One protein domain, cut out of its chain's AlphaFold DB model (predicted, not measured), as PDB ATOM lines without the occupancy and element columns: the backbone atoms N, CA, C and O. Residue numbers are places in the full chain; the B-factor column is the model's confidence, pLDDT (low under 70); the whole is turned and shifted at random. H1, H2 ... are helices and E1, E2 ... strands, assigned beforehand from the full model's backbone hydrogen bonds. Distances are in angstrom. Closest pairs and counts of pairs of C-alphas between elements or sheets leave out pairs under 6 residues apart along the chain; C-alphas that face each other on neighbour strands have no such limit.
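AT A GLANCE: This is residues 18 to 65 of the 330 residues of an uncharacterized protein of Didymella exigua CBS 183.55 (UniProt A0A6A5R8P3). There is little regular structure here: a small two-strand hairpin, E1 and E2, and one short helix, H1, off to one side of it, in a body mostly of loops. The long unnamed stretch of residues 46 to 65 runs from the end of E2 across towards H1 and on to the last printed residue. The printed part has 48 residues, in the order H1, E1, E2; the sheet is antiparallel and the class is mixed, with only 13 residues in named elements. It is compact, with a radius of gyration of the C-alphas of 10.0 A, and rounded, spanning 25 by 20 by 18 A.

IN THESE COORDINATES: E1 is residues 35 to 37, beginning at C-alpha 35 (186.765, 149.244, 211.367). E2 is residues 43 to 45, ending at C-alpha 45 (188.222, 145.591, 211.932). H1, residues 19 to 25, measures 10.2 A from C-alpha 19 (200.937, 159.692, 208.639) to C-alpha 25.

HOW THE PARTS SIT: E1 and E2 form a hairpin with a tight link, at 163 degrees between directions. N 36 and O 44 are 2.9 A apart, within hydrogen-bond range. Residues 30 to 31 pair antiparallel with residues 36 to 37 of E1. H1 and E2 are apart. In H1 every O i to N i+4 pair is within hydrogen-bond range.

THE WHOLE: The farthest C-alphas, Leu 49 and Asp 65, are 27.7 A apart. The printed part has no cut. Residue 60 and residues 62 to 65 have pLDDT under 70.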
ATOM      1  N   THR A  18     201.065 160.692 213.420       89.56
ATOM      2  CA  THR A  18     201.516 159.712 212.431       89.56
ATOM      3  C   THR A  18     200.838 159.970 211.083       89.56
ATOM      4  O   THR A  18     199.705 160.458 211.021       89.56
ATOM      5  N   GLU A  19     201.513 159.610 209.990       89.25
ATOM      6  CA  GLU A  19     200.937 159.692 208.639       89.25
ATOM      7  C   GLU A  19     199.601 158.934 208.559       89.25
ATOM      8  O   GLU A  19     198.635 159.412 207.969       89.25
ATOM      9  N   ARG A  20     199.514 157.790 209.251       86.94
ATOM     10  CA  ARG A  20     198.292 156.990 209.350       86.94
ATOM     11  C   ARG A  20     197.150 157.758 210.010       86.94
ATOM     12  O   ARG A  20     196.064 157.787 209.444       86.94
ATOM     13  N   SER A  21     197.377 158.398 211.160       90.12
ATOM     14  CA  SER A  21     196.346 159.222 211.804       90.12
ATOM     15  C   SER A  21     195.920 160.377 210.897       90.12
ATOM     16  O   SER A  21     194.731 160.667 210.802       90.12
ATOM     17  N   ARG A  22     196.857 160.998 210.166       89.44
ATOM     18  CA  ARG A  22     196.547 162.080 209.220       89.44
ATOM     19  C   ARG A  22     195.551 161.637 208.136       89.44
ATOM     20  O   ARG A  22     194.597 162.372 207.901       89.44
ATOM     21  N   LYS A  23     195.697 160.413 207.610       88.25
ATOM     22  CA  LYS A  23     194.778 159.794 206.628       88.25
ATOM     23  C   LYS A  23     193.355 159.512 207.146       88.25
ATOM     24  O   LYS A  23     192.428 159.317 206.363       88.25
ATOM     25  N   PHE A  24     193.161 159.448 208.464       88.88
ATOM     26  CA  PHE A  24     191.815 159.373 209.044       88.88
ATOM     27  C   PHE A  24     191.154 160.751 209.108       88.88
ATOM     28  O   PHE A  24     189.961 160.879 208.847       88.88
ATOM     29  N   TYR A  25     191.926 161.787 209.440       87.50
ATOM     30  CA  TYR A  25     191.412 163.148 209.597       87.50
ATOM     31  C   TYR A  25     191.229 163.901 208.279       87.50
ATOM     32  O   TYR A  25     190.415 164.817 208.215       87.50
ATOM     33  N   ASP A  26     191.970 163.539 207.233       87.62
ATOM     34  CA  ASP A  26     191.775 164.093 205.889       87.62
ATOM     35  C   ASP A  26     190.608 163.431 205.126       87.62
ATOM     36  O   ASP A  26     190.208 163.920 204.068       87.62
ATOM     37  N   GLY A  27     190.031 162.354 205.677       86.62
ATOM     38  CA  GLY A  27     188.943 161.593 205.065       86.62
ATOM     39  C   GLY A  27     189.382 160.631 203.956       86.62
ATOM     40  O   GLY A  27     188.528 160.143 203.214       86.62
ATOM     41  N   THR A  28     190.683 160.348 203.820       89.38
ATOM     42  CA  THR A  28     191.208 159.373 202.848       89.38
ATOM     43  C   THR A  28     190.744 157.963 203.192       89.38
ATOM     44  O   THR A  28     190.308 157.220 202.310       89.38
ATOM     45  N   TYR A  29     190.804 157.594 204.473       90.69
ATOM     46  CA  TYR A  29     190.230 156.341 204.945       90.69
ATOM     47  C   TYR A  29     188.740 156.495 205.208       90.69
ATOM     48  O   TYR A  29     188.294 157.394 205.922       90.69
ATOM     49  N   LYS A  30     187.963 155.567 204.651       91.06
ATOM     50  CA  LYS A  30     186.561 155.392 205.024       91.06
ATOM     51  C   LYS A  30     186.519 154.517 206.258       91.06
ATOM     52  O   LYS A  30     187.167 153.479 206.271       91.06
ATOM     53  N   TRP A  31     185.771 154.909 207.270       90.94
ATOM     54  CA  TRP A  31     185.714 154.179 208.527       90.94
ATOM     55  C   TRP A  31     184.294 154.162 209.075       90.94
ATOM     56  O   TRP A  31     183.487 155.026 208.733       90.94
ATOM     57  N   ASP A  32     184.007 153.148 209.877       90.00
ATOM     58  CA  ASP A  32     182.759 152.974 210.614       90.00
ATOM     59  C   ASP A  32     183.076 152.717 212.102       90.00
ATOM     60  O   ASP A  32     184.197 152.961 212.564       90.00
ATOM     61  N   SER A  33     182.084 152.291 212.886       88.50
ATOM     62  CA  SER A  33     182.265 152.023 214.318       88.50
ATOM     63  C   SER A  33     183.229 150.871 214.604       88.50
ATOM     64  O   SER A  33     183.870 150.854 215.661       88.50
ATOM     65  N   ASP A  34     183.344 149.934 213.664       92.06
ATOM     66  CA  ASP A  34     183.938 148.621 213.885       92.06
ATOM     67  C   ASP A  34     185.286 148.494 213.172       92.06
ATOM     68  O   ASP A  34     186.132 147.712 213.600       92.06
ATOM     69  N   GLY A  35     185.542 149.298 212.143       93.50
ATOM     70  CA  GLY A  35     186.765 149.244 211.367       93.50
ATOM     71  C   GLY A  35     186.934 150.386 210.371       93.50
ATOM     72  O   GLY A  35     186.365 151.476 210.481       93.50
ATOM     73  N   PHE A  36     187.808 150.146 209.400       94.88
ATOM     74  CA  PHE A  36     188.092 151.086 208.325       94.88
ATOM     75  C   PHE A  36     188.587 150.385 207.060       94.88
ATOM     76  O   PHE A  36     189.136 149.286 207.095       94.88
ATOM     77  N   TYR A  37     188.406 151.054 205.928       94.88
ATOM     78  CA  TYR A  37     188.968 150.697 204.637       94.88
ATOM     79  C   TYR A  37     190.284 151.444 204.436       94.88
ATOM     80  O   TYR A  37     190.325 152.676 204.516       94.88
ATOM     81  N   ASP A  38     191.349 150.696 204.158       91.81
ATOM     82  CA  ASP A  38     192.648 151.270 203.820       91.81
ATOM     83  C   ASP A  38     192.692 151.830 202.383       91.81
ATOM     84  O   ASP A  38     191.710 151.820 201.636       91.81
ATOM     85  N   GLU A  39     193.854 152.341 201.978       90.81
ATOM     86  CA  GLU A  39     194.075 152.926 200.647       90.81
ATOM     87  C   GLU A  39     193.979 151.908 199.502       90.81
ATOM     88  O   GLU A  39     193.817 152.287 198.342       90.81
ATOM     89  N   HIS A  40     194.041 150.614 199.821       93.25
ATOM     90  CA  HIS A  40     193.859 149.519 198.874       93.25
ATOM     91  C   HIS A  40     192.407 149.023 198.829       93.25
ATOM     92  O   HIS A  40     192.090 148.125 198.047       93.25
ATOM     93  N   GLY A  41     191.516 149.605 199.638       93.50
ATOM     94  CA  GLY A  41     190.122 149.189 199.753       93.50
ATOM     95  C   GLY A  41     189.929 147.905 200.561       93.50
ATOM     96  O   GLY A  41     188.866 147.289 200.459       93.50
ATOM     97  N   VAL A  42     190.922 147.484 201.351       95.50
ATOM     98  CA  VAL A  42     190.801 146.333 202.252       95.50
ATOM     99  C   VAL A  42     190.194 146.804 203.570       95.50
ATOM    100  O   VAL A  42     190.707 147.721 204.210       95.50
ATOM    101  N   TYR A  43     189.090 146.172 203.970       96.19
ATOM    102  CA  TYR A  43     188.452 146.427 205.257       96.19
ATOM    103  C   TYR A  43     189.228 145.756 206.391       96.19
ATOM    104  O   TYR A  43     189.563 144.570 206.299       96.19
ATOM    105  N   ARG A  44     189.485 146.505 207.460       94.94
ATOM    106  CA  ARG A  44     190.152 146.044 208.678       94.94
ATOM    107  C   ARG A  44     189.299 146.417 209.881       94.94
ATOM    108  O   ARG A  44     189.048 147.598 210.108       94.94
ATOM    109  N   GLU A  45     188.876 145.410 210.634       96.25
ATOM    110  CA  GLU A  45     188.222 145.591 211.932       96.25
ATOM    111  C   GLU A  45     189.238 146.131 212.942       96.25
ATOM    112  O   GLU A  45     190.403 145.735 212.910       96.25
ATOM    113  N   TYR A  46     188.828 147.049 213.814       93.12
ATOM    114  CA  TYR A  46     189.713 147.628 214.815       93.12
ATOM    115  C   TYR A  46     190.220 146.553 215.777       93.12
ATOM    116  O   TYR A  46     189.509 146.122 216.682       93.12
ATOM    117  N   ASP A  47     191.490 146.194 215.627       93.12
ATOM    118  CA  ASP A  47     192.188 145.268 216.511       93.12
ATOM    119  C   ASP A  47     193.350 145.996 217.195       93.12
ATOM    120  O   ASP A  47     194.167 146.658 216.552       93.12
ATOM    121  N   CYS A  48     193.415 145.902 218.525       89.25
ATOM    122  CA  CYS A  48     194.503 146.483 219.305       89.25
ATOM    123  C   CYS A  48     195.799 145.663 219.228       89.25
ATOM    124  O   CYS A  48     196.862 146.187 219.568       89.25
ATOM    125  N   LEU A  49     195.720 144.408 218.781       93.31
ATOM    126  CA  LEU A  49     196.860 143.510 218.620       93.31
ATOM    127  C   LEU A  49     197.493 143.610 217.227       93.31
ATOM    128  O   LEU A  49     198.698 143.386 217.100       93.31
ATOM    129  N   ASP A  50     196.721 143.974 216.197       93.25
ATOM    130  CA  ASP A  50     197.248 144.221 214.852       93.25
ATOM    131  C   ASP A  50     197.628 145.707 214.677       93.25
ATOM    132  O   ASP A  50     196.752 146.574 214.590       93.25
ATOM    133  N   PRO A  51     198.925 146.049 214.554       89.94
ATOM    134  CA  PRO A  51     199.358 147.431 214.349       89.94
ATOM    135  C   PRO A  51     198.800 148.058 213.059       89.94
ATOM    136  O   PRO A  51     198.677 149.287 212.979       89.94
ATOM    137  N   LEU A  52     198.436 147.246 212.060       91.00
ATOM    138  CA  LEU A  52     197.799 147.719 210.831       91.00
ATOM    139  C   LEU A  52     196.303 147.976 211.000       91.00
ATOM    140  O   LEU A  52     195.750 148.752 210.225       91.00
ATOM    141  N   ALA A  53     195.662 147.367 211.995       93.62
ATOM    142  CA  ALA A  53     194.237 147.517 212.262       93.62
ATOM    143  C   ALA A  53     193.938 148.433 213.463       93.62
ATOM    144  O   ALA A  53     192.806 148.874 213.639       93.62
ATOM    145  N   HIS A  54     194.958 148.809 214.238       90.75
ATOM    146  CA  HIS A  54     194.824 149.672 215.413       90.75
ATOM    147  C   HIS A  54     194.099 150.992 215.102       90.75
ATOM    148  O   HIS A  54     194.415 151.641 214.108       90.75
ATOM    149  N   ALA A  55     193.163 151.441 215.935       87.12
ATOM    150  CA  ALA A  55     192.463 152.704 215.692       87.12
ATOM    151  C   ALA A  55     193.431 153.915 215.711       87.12
ATOM    152  O   ALA A  55     194.409 153.913 216.467       87.12
ATOM    153  N   PRO A  56     193.195 154.964 214.905       83.81
ATOM    154  CA  PRO A  56     193.956 156.210 215.009       83.81
ATOM    155  C   PRO A  56     193.788 156.827 216.403       83.81
ATOM    156  O   PRO A  56     192.708 156.781 216.993       83.81
ATOM    157  N   THR A  57     194.861 157.423 216.920       80.50
ATOM    158  CA  THR A  57     194.867 158.163 218.187       80.50
ATOM    159  C   THR A  57     195.177 159.652 217.946       80.50
ATOM    160  O   THR A  57     196.141 159.957 217.237       80.50
ATOM    161  N   PRO A  58     194.386 160.590 218.515       75.88
ATOM    162  CA  PRO A  58     193.119 160.338 219.207       75.88
ATOM    163  C   PRO A  58     192.080 159.729 218.252       75.88
ATOM    164  O   PRO A  58     192.194 159.883 217.034       75.88
ATOM    165  N   ARG A  59     191.113 158.985 218.800       71.50
ATOM    166  CA  ARG A  59     190.035 158.390 217.999       71.50
ATOM    167  C   ARG A  59     189.228 159.552 217.405       71.50
ATOM    168  O   ARG A  59     188.845 160.429 218.185       71.50
ATOM    169  N   PRO A  60     189.020 159.624 216.076       67.38
ATOM    170  CA  PRO A  60     188.229 160.694 215.496       67.38
ATOM    171  C   PRO A  60     186.856 160.721 216.175       67.38
ATOM    172  O   PRO A  60     186.371 159.656 216.577       67.38
ATOM    173  N   PRO A  61     186.249 161.910 216.359       70.81
ATOM    174  CA  PRO A  61     184.916 162.012 216.930       70.81
ATOM    175  C   PRO A  61     184.010 161.078 216.138       70.81
ATOM    176  O   PRO A  61     183.819 161.284 214.939       70.81
ATOM    177  N   MET A  62     183.523 160.010 216.776       69.25
ATOM    178  CA  MET A  62     182.463 159.231 216.166       69.25
ATOM    179  C   MET A  62     181.287 160.184 216.136       69.25
ATOM    180  O   MET A  62     180.766 160.553 217.191       69.25
ATOM    181  N   PHE A  63     180.938 160.647 214.941       60.09
ATOM    182  CA  PHE A  63     179.607 161.162 214.709       60.09
ATOM    183  C   PHE A  63     178.720 159.954 214.978       60.09
ATOM    184  O   PHE A  63     178.600 159.062 214.145       60.09
ATOM    185  N   LEU A  64     178.260 159.837 216.224       59.84
ATOM    186  CA  LEU A  64     177.090 159.040 216.520       59.84
ATOM    187  C   LEU A  64     176.061 159.647 215.585       59.84
ATOM    188  O   LEU A  64     175.739 160.823 215.748       59.84
ATOM    189  N   ASP A  65     175.732 158.922 214.514       56.72
ATOM    190  CA  ASP A  65     174.647 159.303 213.628       56.72
ATOM    191  C   ASP A  65     173.483 159.585 214.571       56.72
ATOM    192  O   ASP A  65     173.001 158.685 215.262       56.72
TER     193      ASP A  65